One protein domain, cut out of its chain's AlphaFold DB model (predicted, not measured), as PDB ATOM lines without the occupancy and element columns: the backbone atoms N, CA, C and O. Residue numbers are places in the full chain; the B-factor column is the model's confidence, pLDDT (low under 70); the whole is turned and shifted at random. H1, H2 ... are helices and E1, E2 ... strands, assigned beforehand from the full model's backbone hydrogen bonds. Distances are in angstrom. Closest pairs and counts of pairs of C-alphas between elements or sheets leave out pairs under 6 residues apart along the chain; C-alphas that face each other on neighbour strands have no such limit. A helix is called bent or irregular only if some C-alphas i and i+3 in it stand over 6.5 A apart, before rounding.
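What this domain is: This is residues 39 to 139 of the 186 residues of the protein "Hypothetical protein" of Odontella aurita (UniProt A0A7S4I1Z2). A long, twisted sheet of three strands, E2, E1 and E3, has H2 packed on one face, and at one end a loose pair of helices, H1 and H4, is set crosswise to its length. The hairpin of E1 and E2 reaches far beyond E3 at the other end and makes the long arm of the domain, with the loop of residues 71 to 82 at its tip. The printed part has 101 residues, with four named helices and three named strands in the order H1 E1 E2 H2 E3 H3 H4; the class is mixed, helices and strands. The sheet is antiparallel, in the order E2, E1, E3. The whole is only just loose, close to extended, with a radius of gyration of the C-alphas of 18.9 A, and only just elongated, spanning 60 by 30 by 18 A.

How they stand to each other: The inner strand E1, residues 60 to 70, and the edge strand E2, residues 83 to 94, form an antiparallel hairpin at 163 degrees, with N 65 and O 89 within hydrogen-bond range at 2.8 A. E2 bends by 56 degrees at residue 91. The other edge strand, E3, residues 109 to 114, is antiparallel to E1 at 156 degrees, with N 64 and O 112 2.8 A apart. H2, residues 95 to 103, is on the sheet; the closest C-alphas of H2 and E3 are those of Met 102 and Arg 111, 5.3 A apart. E2, H2 and E3 form a split strand-helix-strand unit, two strands running the same way with E1 between them, and its crossover is right-handed. H1, residues 42 to 56, is not on the sheet. H1 and H2 only just touch, only at their ends, with 3 pairs of C-alphas within 8 A, the closest being Val 53 and Glu 96 at 6.4 A. H4, residues 123 to 139, touches H1 with its residues 124 to 128 alone, at a shallow tilt of 22 degrees, opposite ways; the closest C-alphas are those of Cys 55 and Asp 124, 5.9 A apart. H3, residues 118 to 121, and H4 only just touch, with 3 pairs of C-alphas within 8 A, and only at the corner, closest at Leu 119 and Leu 125, 6.0 A. H4 is apart from E1, E2 and E3. Every O i to N i+4 pair is within hydrogen-bond range in H2, 10 of 11 in H1 and 11 of 13 in H4, while H3 is too short for such a pair.

Where its parts are: H1 begins at C-alpha 42, (-49.545, -24.890, -14.368), and is 20.7 A long. E1 measures 32.0 A and ends at C-alpha 70, (-36.236, -39.326, 16.185); E2 measures 30.6 A and E3 16.7 A. H4, 25.7 A long, ends at C-alpha 139, (-59.206, -12.477, -11.209), and is irregular, with C-alphas 124 and 127 7.7 A apart.

The domain as a whole: The two C-alphas farthest apart are those of Asp 76 and Pro 123, at 60.5 A. The printed part has no cut. The link from E1 to E2, 12 residues, is long, and the other links are tight. The mean pLDDT of the printed part is 85.9, and residues 71 to 84 are under 70.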
ATOM      1  N   ALA A  39     -56.529 -19.606 -10.559       86.25
ATOM      2  CA  ALA A  39     -55.991 -18.256 -10.701       86.25
ATOM      3  C   ALA A  39     -54.900 -18.195 -11.781       86.25
ATOM      4  O   ALA A  39     -54.921 -17.285 -12.607       86.25
ATOM      5  N   LEU A  40     -54.030 -19.207 -11.790       88.06
ATOM      6  CA  LEU A  40     -52.975 -19.450 -12.769       88.06
ATOM      7  C   LEU A  40     -53.041 -20.913 -13.224       88.06
ATOM      8  O   LEU A  40     -53.391 -21.799 -12.436       88.06
ATOM      9  N   SER A  41     -52.736 -21.152 -14.493       90.06
ATOM     10  CA  SER A  41     -52.483 -22.484 -15.041       90.06
ATOM     11  C   SER A  41     -51.097 -22.999 -14.627       90.06
ATOM     12  O   SER A  41     -50.220 -22.199 -14.293       90.06
ATOM     13  N   PRO A  42     -50.867 -24.324 -14.631       92.31
ATOM     14  CA  PRO A  42     -49.545 -24.890 -14.368       92.31
ATOM     15  C   PRO A  42     -48.451 -24.326 -15.284       92.31
ATOM     16  O   PRO A  42     -47.360 -24.027 -14.810       92.31
ATOM     17  N   GLU A  43     -48.763 -24.125 -16.565       93.31
ATOM     18  CA  GLU A  43     -47.834 -23.592 -17.562       93.31
ATOM     19  C   GLU A  43     -47.463 -22.129 -17.271       93.31
ATOM     20  O   GLU A  43     -46.308 -21.733 -17.421       93.31
ATOM     21  N   GLU A  44     -48.426 -21.323 -16.807       91.19
ATOM     22  CA  GLU A  44     -48.151 -19.959 -16.340       91.19
ATOM     23  C   GLU A  44     -47.249 -19.974 -15.099       91.19
ATOM     24  O   GLU A  44     -46.287 -19.213 -15.043       91.19
ATOM     25  N   CYS A  45     -47.506 -20.859 -14.131       90.81
ATOM     26  CA  CYS A  45     -46.679 -20.983 -12.926       90.81
ATOM     27  C   CYS A  45     -45.220 -21.358 -13.241       90.81
ATOM     28  O   CYS A  45     -44.299 -20.792 -12.648       90.81
ATOM     29  N   GLU A  46     -45.004 -22.296 -14.164       92.06
ATOM     30  CA  GLU A  46     -43.667 -22.697 -14.617       92.06
ATOM     31  C   GLU A  46     -42.958 -21.527 -15.310       92.06
ATOM     32  O   GLU A  46     -41.886 -21.109 -14.877       92.06
ATOM     33  N   GLY A  47     -43.617 -20.889 -16.283       92.00
ATOM     34  CA  GLY A  47     -43.044 -19.745 -16.995       92.00
ATOM     35  C   GLY A  47     -42.793 -18.515 -16.115       92.00
ATOM     36  O   GLY A  47     -41.978 -17.657 -16.460       92.00
ATOM     37  N   TRP A  48     -43.489 -18.380 -14.984       92.00
ATOM     38  CA  TRP A  48     -43.183 -17.362 -13.979       92.00
ATOM     39  C   TRP A  48     -41.958 -17.755 -13.161       92.00
ATOM     40  O   TRP A  48     -41.090 -16.921 -12.926       92.00
ATOM     41  N   THR A  49     -41.853 -19.021 -12.770       90.38
ATOM     42  CA  THR A  49     -40.704 -19.522 -12.010       90.38
ATOM     43  C   THR A  49     -39.410 -19.356 -12.808       90.38
ATOM     44  O   THR A  49     -38.438 -18.840 -12.265       90.38
ATOM     45  N   ASP A  50     -39.421 -19.655 -14.110       91.75
ATOM     46  CA  ASP A  50     -38.272 -19.439 -14.999       91.75
ATOM     47  C   ASP A  50     -37.813 -17.975 -15.014       91.75
ATOM     48  O   ASP A  50     -36.623 -17.683 -14.881       91.75
ATOM     49  N   VAL A  51     -38.757 -17.034 -15.125       90.81
ATOM     50  CA  VAL A  51     -38.440 -15.598 -15.092       90.81
ATOM     51  C   VAL A  51     -37.862 -15.204 -13.738       90.81
ATOM     52  O   VAL A  51     -36.830 -14.533 -13.694       90.81
ATOM     53  N   LEU A  52     -38.467 -15.658 -12.637       90.81
ATOM     54  CA  LEU A  52     -37.980 -15.373 -11.287       90.81
ATOM     55  C   LEU A  52     -36.534 -15.842 -11.105       90.81
ATOM     56  O   LEU A  52     -35.704 -15.068 -10.637       90.81
ATOM     57  N   VAL A  53     -36.226 -17.080 -11.493       91.50
ATOM     58  CA  VAL A  53     -34.877 -17.646 -11.371       91.50
ATOM     59  C   VAL A  53     -33.902 -16.923 -12.298       91.50
ATOM     60  O   VAL A  53     -32.807 -16.573 -11.871       91.50
ATOM     61  N   SER A  54     -34.303 -16.603 -13.530       91.69
ATOM     62  CA  SER A  54     -33.426 -15.900 -14.472       91.69
ATOM     63  C   SER A  54     -33.034 -14.490 -14.009       91.69
ATOM     64  O   SER A  54     -31.903 -14.063 -14.237       91.69
ATOM     65  N   CYS A  55     -33.942 -13.780 -13.330       90.69
ATOM     66  CA  CYS A  55     -33.715 -12.407 -12.879       90.69
ATOM     67  C   CYS A  55     -33.152 -12.326 -11.455       90.69
ATOM     68  O   CYS A  55     -32.375 -11.425 -11.149       90.69
ATOM     69  N   ALA A  56     -33.563 -13.231 -10.565       91.31
ATOM     70  CA  ALA A  56     -33.263 -13.162  -9.137       91.31
ATOM     71  C   ALA A  56     -32.552 -14.402  -8.585       91.31
ATOM     72  O   ALA A  56     -32.300 -14.448  -7.386       91.31
ATOM     73  N   GLY A  57     -32.180 -15.375  -9.419       92.25
ATOM     74  CA  GLY A  57     -31.484 -16.593  -8.988       92.25
ATOM     75  C   GLY A  57     -30.203 -16.302  -8.205       92.25
ATOM     76  O   GLY A  57     -29.954 -16.917  -7.174       92.25
ATOM     77  N   GLY A  58     -29.452 -15.273  -8.612       93.00
ATOM     78  CA  GLY A  58     -28.245 -14.826  -7.910       93.00
ATOM     79  C   GLY A  58     -28.483 -13.975  -6.654       93.00
ATOM     80  O   GLY A  58     -27.512 -13.589  -6.003       93.00
ATOM     81  N   ALA A  59     -29.731 -13.638  -6.310       92.88
ATOM     82  CA  ALA A  59     -30.028 -12.859  -5.111       92.88
ATOM     83  C   ALA A  59     -29.742 -13.687  -3.855       92.88
ATOM     84  O   ALA A  59     -30.088 -14.863  -3.792       92.88
ATOM     85  N   VAL A  60     -29.124 -13.068  -2.850       94.38
ATOM     86  CA  VAL A  60     -28.869 -13.724  -1.563       94.38
ATOM     87  C   VAL A  60     -30.137 -13.675  -0.718       94.38
ATOM     88  O   VAL A  60     -30.719 -12.604  -0.541       94.38
ATOM     89  N   VAL A  61     -30.554 -14.831  -0.206       95.06
ATOM     90  CA  VAL A  61     -31.743 -15.002   0.630       95.06
ATOM     91  C   VAL A  61     -31.404 -15.758   1.907       95.06
ATOM     92  O   VAL A  61     -30.494 -16.592   1.934       95.06
ATOM     93  N   ASP A  62     -32.173 -15.491   2.958       96.75
ATOM     94  CA  ASP A  62     -32.104 -16.254   4.197       96.75
ATOM     95  C   ASP A  62     -32.810 -17.602   4.024       96.75
ATOM     96  O   ASP A  62     -33.956 -17.681   3.572       96.75
ATOM     97  N   VAL A  63     -32.147 -18.675   4.443       97.50
ATOM     98  CA  VAL A  63     -32.684 -20.033   4.440       97.50
ATOM     99  C   VAL A  63     -32.688 -20.581   5.857       97.50
ATOM    100  O   VAL A  63     -31.667 -20.629   6.539       97.50
ATOM    101  N   GLN A  64     -33.855 -21.050   6.293       97.38
ATOM    102  CA  GLN A  64     -34.017 -21.801   7.527       97.38
ATOM    103  C   GLN A  64     -34.031 -23.298   7.236       97.38
ATOM    104  O   GLN A  64     -34.893 -23.797   6.515       97.38
ATOM    105  N   ARG A  65     -33.137 -24.045   7.883       96.69
ATOM    106  CA  ARG A  65     -33.138 -25.508   7.900       96.69
ATOM    107  C   ARG A  65     -33.672 -26.015   9.231       96.69
ATOM    108  O   ARG A  65     -33.223 -25.590  10.292       96.69
ATOM    109  N   LYS A  66     -34.623 -26.942   9.181       95.44
ATOM    110  CA  LYS A  66     -35.270 -27.565  10.333       95.44
ATOM    111  C   LYS A  66     -35.032 -29.070  10.305       95.44
ATOM    112  O   LYS A  66     -35.596 -29.771   9.467       95.44
ATOM    113  N   ILE A  67     -34.256 -29.563  11.264       93.56
ATOM    114  CA  ILE A  67     -33.897 -30.977  11.391       93.56
ATOM    115  C   ILE A  67     -34.684 -31.582  12.548       93.56
ATOM    116  O   ILE A  67     -34.635 -31.069  13.668       93.56
ATOM    117  N   ARG A  68     -35.409 -32.670  12.292       89.38
ATOM    118  CA  ARG A  68     -36.112 -33.451  13.317       89.38
ATOM    119  C   ARG A  68     -35.334 -34.724  13.606       89.38
ATOM    120  O   ARG A  68     -35.127 -35.541  12.710       89.38
ATOM    121  N   TYR A  69     -34.966 -34.903  14.867       84.62
ATOM    122  CA  TYR A  69     -34.357 -36.130  15.356       84.62
ATOM    123  C   TYR A  69     -35.433 -37.012  15.981       84.62
ATOM    124  O   TYR A  69     -36.245 -36.553  16.788       84.62
ATOM    125  N   TRP A  70     -35.423 -38.279  15.585       74.94
ATOM    126  CA  TRP A  70     -36.236 -39.326  16.185       74.94
ATOM    127  C   TRP A  70     -35.330 -40.096  17.134       74.94
ATOM    128  O   TRP A  70     -34.317 -40.635  16.687       74.94
ATOM    129  N   GLU A  71     -35.662 -40.135  18.419       68.06
ATOM    130  CA  GLU A  71     -35.060 -41.135  19.294       68.06
ATOM    131  C   GLU A  71     -35.885 -42.417  19.166       68.06
ATOM    132  O   GLU A  71     -37.116 -42.375  19.132       68.06
ATOM    133  N   GLU A  72     -35.216 -43.563  19.050       60.94
ATOM    134  CA  GLU A  72     -35.876 -44.853  19.242       60.94
ATOM    135  C   GLU A  72     -36.191 -44.994  20.734       60.94
ATOM    136  O   GLU A  72     -35.363 -45.442  21.525       60.94
ATOM    137  N   GLY A  73     -37.380 -44.542  21.123       57.78
ATOM    138  CA  GLY A  73     -38.012 -44.912  22.381       57.78
ATOM    139  C   GLY A  73     -38.917 -46.108  22.133       57.78
ATOM    140  O   GLY A  73     -39.689 -46.103  21.183       57.78
ATOM    141  N   GLN A  74     -38.781 -47.149  22.950       48.06
ATOM    142  CA  GLN A  74     -39.755 -48.227  23.019       48.06
ATOM    143  C   GLN A  74     -40.664 -47.918  24.206       48.06
ATOM    144  O   GLN A  74     -40.236 -47.975  25.357       48.06
ATOM    145  N   ASP A  75     -41.892 -47.530  23.918       53.22
ATOM    146  CA  ASP A  75     -42.986 -47.442  24.868       53.22
ATOM    147  C   ASP A  75     -43.307 -48.865  25.339       53.22
ATOM    148  O   ASP A  75     -43.208 -49.823  24.562       53.22
ATOM    149  N   ASP A  76     -43.737 -49.015  26.593       57.84
ATOM    150  CA  ASP A  76     -44.093 -50.314  27.186       57.84
ATOM    151  C   ASP A  76     -45.200 -51.069  26.400       57.84
ATOM    152  O   ASP A  76     -45.385 -52.269  26.602       57.84
ATOM    153  N   ASP A  77     -45.885 -50.395  25.465       62.00
ATOM    154  CA  ASP A  77     -46.986 -50.912  24.643       62.00
ATOM    155  C   ASP A  77     -46.629 -51.184  23.156       62.00
ATOM    156  O   ASP A  77     -47.482 -51.638  22.393       62.00
ATOM    157  N   GLY A  78     -45.371 -51.001  22.729       56.28
ATOM    158  CA  GLY A  78     -44.871 -51.535  21.446       56.28
ATOM    159  C   GLY A  78     -45.189 -50.753  20.156       56.28
ATOM    160  O   GLY A  78     -44.817 -51.216  19.078       56.28
ATOM    161  N   GLU A  79     -45.790 -49.569  20.246       61.09
ATOM    162  CA  GLU A  79     -45.680 -48.479  19.257       61.09
ATOM    163  C   GLU A  79     -45.159 -47.271  20.038       61.09
ATOM    164  O   GLU A  79     -45.694 -47.050  21.114       61.09
ATOM    165  N   GLU A  80     -44.111 -46.542  19.633       58.59
ATOM    166  CA  GLU A  80     -44.234 -45.354  18.773       58.59
ATOM    167  C   GLU A  80     -42.841 -44.759  18.402       58.59
ATOM    168  O   GLU A  80     -41.831 -44.988  19.061       58.59
ATOM    169  N   LYS A  81     -42.758 -43.934  17.343       55.06
ATOM    170  CA  LYS A  81     -41.638 -42.989  17.142       55.06
ATOM    171  C   LYS A  81     -42.122 -41.575  17.449       55.06
ATOM    172  O   LYS A  81     -42.803 -40.972  16.622       55.06
ATOM    173  N   VAL A  82     -41.716 -41.016  18.585       60.78
ATOM    174  CA  VAL A  82     -41.954 -39.605  18.930       60.78
ATOM    175  C   VAL A  82     -40.726 -38.779  18.529       60.78
ATOM    176  O   VAL A  82     -39.594 -39.134  18.845       60.78
ATOM    177  N   ALA A  83     -40.915 -37.680  17.794       58.44
ATOM    178  CA  ALA A  83     -39.818 -36.768  17.459       58.44
ATOM    179  C   ALA A  83     -39.375 -36.020  18.724       58.44
ATOM    180  O   ALA A  83     -40.071 -35.116  19.187       58.44
ATOM    181  N   THR A  84     -38.221 -36.385  19.280       65.44
ATOM    182  CA  THR A  84     -37.797 -35.907  20.603       65.44
ATOM    183  C   THR A  84     -37.130 -34.537  20.559       65.44
ATOM    184  O   THR A  84     -37.167 -33.792  21.537       65.44
ATOM    185  N   THR A  85     -36.492 -34.153  19.448       70.19
ATOM    186  CA  THR A  85     -35.758 -32.877  19.371       70.19
ATOM    187  C   THR A  85     -35.764 -32.300  17.960       70.19
ATOM    188  O   THR A  85     -35.665 -33.017  16.967       70.19
ATOM    189  N   THR A  86     -35.884 -30.974  17.864       85.56
ATOM    190  CA  THR A  86     -35.776 -30.226  16.607       85.56
ATOM    191  C   THR A  86     -34.603 -29.254  16.698       85.56
ATOM    192  O   THR A  86     -34.554 -28.461  17.636       85.56
ATOM    193  N   ALA A  87     -33.689 -29.292  15.729       91.56
ATOM    194  CA  ALA A  87     -32.671 -28.260  15.541       91.56
ATOM    195  C   ALA A  87     -33.068 -27.325  14.397       91.56
ATOM    196  O   ALA A  87     -33.666 -27.761  13.409       91.56
ATOM    197  N   THR A  88     -32.718 -26.048  14.539       95.00
ATOM    198  CA  THR A  88     -32.969 -25.018  13.531       95.00
ATOM    199  C   THR A  88     -31.677 -24.269  13.246       95.00
ATOM    200  O   THR A  88     -31.025 -23.798  14.177       95.00
ATOM    201  N   GLU A  89     -31.346 -24.132  11.970       95.81
ATOM    202  CA  GLU A  89     -30.204 -23.365  11.470       95.81
ATOM    203  C   GLU A  89     -30.723 -22.293  10.510       95.81
ATOM    204  O   GLU A  89     -31.683 -22.543   9.781       95.81
ATOM    205  N   ILE A  90     -30.109 -21.109  10.523       96.69
ATOM    206  CA  ILE A  90     -30.385 -20.030   9.567       96.69
ATOM    207  C   ILE A  90     -29.058 -19.642   8.926       96.69
ATOM    208  O   ILE A  90     -28.072 -19.438   9.637       96.69
ATOM    209  N   TYR A  91     -29.032 -19.583   7.602       96.69
ATOM    210  CA  TYR A  91     -27.864 -19.204   6.815       96.69
ATOM    211  C   TYR A  91     -28.293 -18.554   5.500       96.69
ATOM    212  O   TYR A  91     -29.431 -18.704   5.068       96.69
ATOM    213  N   GLU A  92     -27.362 -17.859   4.860       97.06
ATOM    214  CA  GLU A  92     -27.576 -17.187   3.580       97.06
ATOM    215  C   GLU A  92     -27.078 -18.062   2.419       97.06
ATOM    216  O   GLU A  92     -26.043 -18.728   2.528       97.06
ATOM    217  N   MET A  93     -27.795 -18.050   1.297       97.31
ATOM    218  CA  MET A  93     -27.354 -18.620   0.015       97.31
ATOM    219  C   MET A  93     -28.059 -17.922  -1.151       97.31
ATOM    220  O   MET A  93     -28.918 -17.069  -0.928       97.31
ATOM    221  N   THR A  94     -27.682 -18.242  -2.390       96.81
ATOM    222  CA  THR A  94     -28.390 -17.704  -3.557       96.81
ATOM    223  C   THR A  94     -29.804 -18.282  -3.640       96.81
ATOM    224  O   THR A  94     -30.062 -19.377  -3.138       96.81
ATOM    225  N   LEU A  95     -30.737 -17.557  -4.257       95.12
ATOM    226  CA  LEU A  95     -32.101 -18.035  -4.468       95.12
ATOM    227  C   LEU A  95     -32.119 -19.327  -5.291       95.12
ATOM    228  O   LEU A  95     -32.901 -20.222  -4.988       95.12
ATOM    229  N   GLU A  96     -31.262 -19.425  -6.304       95.62
ATOM    230  CA  GLU A  96     -31.118 -20.627  -7.129       95.62
ATOM    231  C   GLU A  96     -30.689 -21.833  -6.274       95.62
ATOM    232  O   GLU A  96     -31.404 -22.834  -6.233       95.62
ATOM    233  N   ASP A  97     -29.625 -21.690  -5.472       96.81
ATOM    234  CA  ASP A  97     -29.182 -22.745  -4.546       96.81
ATOM    235  C   ASP A  97     -30.260 -23.088  -3.502       96.81
ATOM    236  O   ASP A  97     -30.412 -24.242  -3.096       96.81
ATOM    237  N   ALA A  98     -31.018 -22.086  -3.041       96.50
ATOM    238  CA  ALA A  98     -32.088 -22.278  -2.072       96.50
ATOM    239  C   ALA A  98     -33.240 -23.107  -2.651       96.50
ATOM    240  O   ALA A  98     -33.773 -23.972  -1.954       96.50
ATOM    241  N   LEU A  99     -33.622 -22.863  -3.908       94.94
ATOM    242  CA  LEU A  99     -34.642 -23.646  -4.607       94.94
ATOM    243  C   LEU A  99     -34.200 -25.103  -4.757       94.94
ATOM    244  O   LEU A  99     -34.957 -25.999  -4.377       94.94
ATOM    245  N   ASP A 100     -32.962 -25.337  -5.192       95.12
ATOM    246  CA  ASP A 100     -32.392 -26.683  -5.301       95.12
ATOM    247  C   ASP A 100     -32.375 -27.399  -3.943       95.12
ATOM    248  O   ASP A 100     -32.878 -28.515  -3.795       95.12
ATOM    249  N   ALA A 101     -31.897 -26.726  -2.896       94.56
ATOM    250  CA  ALA A 101     -31.850 -27.294  -1.553       94.56
ATOM    251  C   ALA A 101     -33.251 -27.592  -0.981       94.56
ATOM    252  O   ALA A 101     -33.423 -28.522  -0.177       94.56
ATOM    253  N   MET A 102     -34.262 -26.806  -1.366       94.56
ATOM    254  CA  MET A 102     -35.656 -27.051  -1.000       94.56
ATOM    255  C   MET A 102     -36.238 -28.272  -1.717       94.56
ATOM    256  O   MET A 102     -36.994 -29.007  -1.083       94.56
ATOM    257  N   MET A 103     -35.850 -28.546  -2.966       93.56
ATOM    258  CA  MET A 103     -36.262 -29.761  -3.687       93.56
ATOM    259  C   MET A 103     -35.752 -31.044  -3.015       93.56
ATOM    260  O   MET A 103     -36.451 -32.056  -3.011       93.56
ATOM    261  N   ASP A 104     -34.600 -30.967  -2.350       92.56
ATOM    262  CA  ASP A 104     -34.034 -32.050  -1.535       92.56
ATOM    263  C   ASP A 104     -34.599 -32.110  -0.099       92.56
ATOM    264  O   ASP A 104     -34.115 -32.869   0.752       92.56
ATOM    265  N   SER A 105     -35.609 -31.295   0.228       92.81
ATOM    266  CA  SER A 105     -36.213 -31.294   1.563       92.81
ATOM    267  C   SER A 105     -36.997 -32.571   1.846       92.81
ATOM    268  O   SER A 105     -37.701 -33.128   1.009       92.81
ATOM    269  N   SER A 106     -36.941 -33.001   3.101       91.75
ATOM    270  CA  SER A 106     -37.658 -34.162   3.614       91.75
ATOM    271  C   SER A 106     -38.378 -33.827   4.918       91.75
ATOM    272  O   SER A 106     -38.171 -32.783   5.534       91.75
ATOM    273  N   HIS A 107     -39.219 -34.745   5.397       87.12
ATOM    274  CA  HIS A 107     -39.913 -34.558   6.672       87.12
ATOM    275  C   HIS A 107     -38.955 -34.454   7.881       87.12
ATOM    276  O   HIS A 107     -39.294 -33.814   8.881       87.12
ATOM    277  N   SER A 108     -37.780 -35.087   7.802       88.38
ATOM    278  CA  SER A 108     -36.731 -35.063   8.832       88.38
ATOM    279  C   SER A 108     -35.731 -33.919   8.668       88.38
ATOM    280  O   SER A 108     -35.058 -33.579   9.635       88.38
ATOM    281  N   ASP A 109     -35.628 -33.335   7.478       91.94
ATOM    282  CA  ASP A 109     -34.703 -32.246   7.157       91.94
ATOM    283  C   ASP A 109     -35.369 -31.325   6.134       91.94
ATOM    284  O   ASP A 109     -35.327 -31.590   4.932       91.94
ATOM    285  N   ALA A 110     -36.057 -30.299   6.627       95.12
ATOM    286  CA  ALA A 110     -36.840 -29.377   5.814       95.12
ATOM    287  C   ALA A 110     -36.123 -28.034   5.683       95.12
ATOM    288  O   ALA A 110     -35.634 -27.501   6.681       95.12
ATOM    289  N   ARG A 111     -36.102 -27.463   4.479       96.56
ATOM    290  CA  ARG A 111     -35.547 -26.133   4.213       96.56
ATOM    291  C   ARG A 111     -36.650 -25.174   3.779       96.56
ATOM    292  O   ARG A 111     -37.593 -25.572   3.104       96.56
ATOM    293  N   PHE A 112     -36.523 -23.920   4.194       96.06
ATOM    294  CA  PHE A 112     -37.453 -22.840   3.884       96.06
ATOM    295  C   PHE A 112     -36.652 -21.600   3.505       96.06
ATOM    296  O   PHE A 112     -35.842 -21.142   4.306       96.06
ATOM    297  N   ALA A 113     -36.881 -21.064   2.309       95.88
ATOM    298  CA  ALA A 113     -36.294 -19.803   1.877       95.88
ATOM    299  C   ALA A 113     -37.227 -18.632   2.210       95.88
ATOM    300  O   ALA A 113     -38.429 -18.686   1.936       95.88
ATOM    301  N   PHE A 114     -36.674 -17.560   2.771       94.69
ATOM    302  CA  PHE A 114     -37.382 -16.304   2.976       94.69
ATOM    303  C   PHE A 114     -37.121 -15.377   1.793       94.69
ATOM    304  O   PHE A 114     -36.023 -14.860   1.615       94.69
ATOM    305  N   VAL A 115     -38.159 -15.167   0.987       91.44
ATOM    306  CA  VAL A 115     -38.118 -14.326  -0.222       91.44
ATOM    307  C   VAL A 115     -38.965 -13.058  -0.076       91.44
ATOM    308  O   VAL A 115     -39.343 -12.425  -1.062       91.44
ATOM    309  N   GLU A 116     -39.314 -12.691   1.159       87.12
ATOM    310  CA  GLU A 116     -40.087 -11.479   1.435       87.12
ATOM    311  C   GLU A 116     -39.319 -10.236   0.965       87.12
ATOM    312  O   GLU A 116     -38.115 -10.111   1.174       87.12
ATOM    313  N   GLY A 117     -40.017  -9.321   0.289       84.75
ATOM    314  CA  GLY A 117     -39.421  -8.096  -0.247       84.75
ATOM    315  C   GLY A 117     -38.505  -8.298  -1.459       84.75
ATOM    316  O   GLY A 117     -38.048  -7.306  -2.023       84.75
ATOM    317  N   LEU A 118     -38.274  -9.534  -1.921       86.56
ATOM    318  CA  LEU A 118     -37.435  -9.810  -3.095       86.56
ATOM    319  C   LEU A 118     -37.952  -9.077  -4.342       86.56
ATOM    320  O   LEU A 118     -37.183  -8.446  -5.068       86.56
ATOM    321  N   LEU A 119     -39.273  -9.115  -4.545       83.69
ATOM    322  CA  LEU A 119     -39.947  -8.432  -5.648       83.69
ATOM    323  C   LEU A 119     -39.843  -6.909  -5.558       83.69
ATOM    324  O   LEU A 119     -39.855  -6.262  -6.596       83.69
ATOM    325  N   ASP A 120     -39.733  -6.333  -4.364       82.12
ATOM    326  CA  ASP A 120     -39.662  -4.879  -4.181       82.12
ATOM    327  C   ASP A 120     -38.221  -4.360  -4.246       82.12
ATOM    328  O   ASP A 120     -37.975  -3.225  -4.655       82.12
ATOM    329  N   ALA A 121     -37.257  -5.194  -3.850       75.69
ATOM    330  CA  ALA A 121     -35.850  -4.830  -3.758       75.69
ATOM    331  C   ALA A 121     -35.104  -4.927  -5.097       75.69
ATOM    332  O   ALA A 121     -34.121  -4.211  -5.293       75.69
ATOM    333  N   SER A 122     -35.545  -5.799  -6.014       76.31
ATOM    334  CA  SER A 122     -34.844  -6.021  -7.281       76.31
ATOM    335  C   SER A 122     -35.444  -5.201  -8.431       76.31
ATOM    336  O   SER A 122     -36.609  -5.410  -8.792       76.31
ATOM    337  N   PRO A 123     -34.682  -4.293  -9.068       75.88
ATOM    338  CA  PRO A 123     -35.152  -3.584 -10.256       75.88
ATOM    339  C   PRO A 123     -35.425  -4.547 -11.421       75.88
ATOM    340  O   PRO A 123     -36.387  -4.336 -12.155       75.88
ATOM    341  N   ASP A 124     -34.675  -5.649 -11.506       81.25
ATOM    342  CA  ASP A 124     -34.729  -6.639 -12.593       81.25
ATOM    343  C   ASP A 124     -35.989  -7.530 -12.560       81.25
ATOM    344  O   ASP A 124     -36.209  -8.351 -13.446       81.25
ATOM    345  N   LEU A 125     -36.849  -7.355 -11.548       85.31
ATOM    346  CA  LEU A 125     -38.119  -8.075 -11.391       85.31
ATOM    347  C   LEU A 125     -39.344  -7.274 -11.861       85.31
ATOM    348  O   LEU A 125     -40.467  -7.603 -11.486       85.31
ATOM    349  N   GLU A 126     -39.161  -6.237 -12.683       86.31
ATOM    350  CA  GLU A 126     -40.276  -5.452 -13.242       86.31
ATOM    351  C   GLU A 126     -41.261  -6.327 -14.022       86.31
ATOM    352  O   GLU A 126     -42.454  -6.308 -13.727       86.31
ATOM    353  N   GLU A 127     -40.755  -7.194 -14.902       86.25
ATOM    354  CA  GLU A 127     -41.587  -8.138 -15.653       86.25
ATOM    355  C   GLU A 127     -42.401  -9.060 -14.729       86.25
ATOM    356  O   GLU A 127     -43.570  -9.345 -14.992       86.25
ATOM    357  N   MET A 128     -41.810  -9.512 -13.619       88.75
ATOM    358  CA  MET A 128     -42.510 -10.359 -12.654       88.75
ATOM    359  C   MET A 128     -43.623  -9.592 -11.934       88.75
ATOM    360  O   MET A 128     -44.733 -10.105 -11.783       88.75
ATOM    361  N   ARG A 129     -43.354  -8.348 -11.518       88.81
ATOM    362  CA  ARG A 129     -44.358  -7.482 -10.884       88.81
ATOM    363  C   ARG A 129     -45.544  -7.236 -11.817       88.81
ATOM    364  O   ARG A 129     -46.688  -7.373 -11.383       88.81
ATOM    365  N   ASP A 130     -45.276  -6.957 -13.090       88.19
ATOM    366  CA  ASP A 130     -46.313  -6.730 -14.099       88.19
ATOM    367  C   ASP A 130     -47.191  -7.973 -14.303       88.19
ATOM    368  O   ASP A 130     -48.420  -7.871 -14.296       88.19
ATOM    369  N   ARG A 131     -46.584  -9.165 -14.394       88.62
ATOM    370  CA  ARG A 131     -47.318 -10.440 -14.508       88.62
ATOM    371  C   ARG A 131     -48.215 -10.708 -13.296       88.62
ATOM    372  O   ARG A 131     -49.357 -11.146 -13.456       88.62
ATOM    373  N   MET A 132     -47.731 -10.429 -12.083       87.94
ATOM    374  CA  MET A 132     -48.525 -10.588 -10.859       87.94
ATOM    375  C   MET A 132     -49.712  -9.620 -10.808       87.94
ATOM    376  O   MET A 132     -50.814 -10.024 -10.419       87.94
ATOM    377  N   GLU A 133     -49.516  -8.368 -11.230       88.06
ATOM    378  CA  GLU A 133     -50.600  -7.387 -11.312       88.06
ATOM    379  C   GLU A 133     -51.622  -7.783 -12.386       88.06
ATOM    380  O   GLU A 133     -52.823  -7.779 -12.112       88.06
ATOM    381  N   GLU A 134     -51.184  -8.235 -13.566       87.81
ATOM    382  CA  GLU A 134     -52.082  -8.715 -14.622       87.81
ATOM    383  C   GLU A 134     -52.932  -9.904 -14.154       87.81
ATOM    384  O   GLU A 134     -54.155  -9.911 -14.345       87.81
ATOM    385  N   ALA A 135     -52.326 -10.891 -13.487       86.81
ATOM    386  CA  ALA A 135     -53.065 -12.029 -12.951       86.81
ATOM    387  C   ALA A 135     -54.094 -11.589 -11.906       86.81
ATOM    388  O   ALA A 135     -55.256 -12.011 -11.960       86.81
ATOM    389  N   ARG A 136     -53.700 -10.691 -10.992       85.88
ATOM    390  CA  ARG A 136     -54.597 -10.096  -9.995       85.88
ATOM    391  C   ARG A 136     -55.768  -9.386 -10.667       85.88
ATOM    392  O   ARG A 136     -56.916  -9.620 -10.291       85.88
ATOM    393  N   GLU A 137     -55.524  -8.543 -11.664       84.31
ATOM    394  CA  GLU A 137     -56.584  -7.867 -12.415       84.31
ATOM    395  C   GLU A 137     -57.491  -8.868 -13.148       84.31
ATOM    396  O   GLU A 137     -58.720  -8.725 -13.150       84.31
ATOM    397  N   GLY A 138     -56.902  -9.916 -13.725       82.38
ATOM    398  CA  GLY A 138     -57.599 -11.011 -14.391       82.38
ATOM    399  C   GLY A 138     -58.596 -11.728 -13.480       82.38
ATOM    400  O   GLY A 138     -59.692 -12.072 -13.928       82.38
ATOM    401  N   LEU A 139     -58.283 -11.891 -12.190       80.44
ATOM    402  CA  LEU A 139     -59.206 -12.477 -11.209       80.44
ATOM    403  C   LEU A 139     -60.513 -11.679 -11.080       80.44
ATOM    404  O   LEU A 139     -61.590 -12.267 -10.973       80.44
TER     405      LEU A 139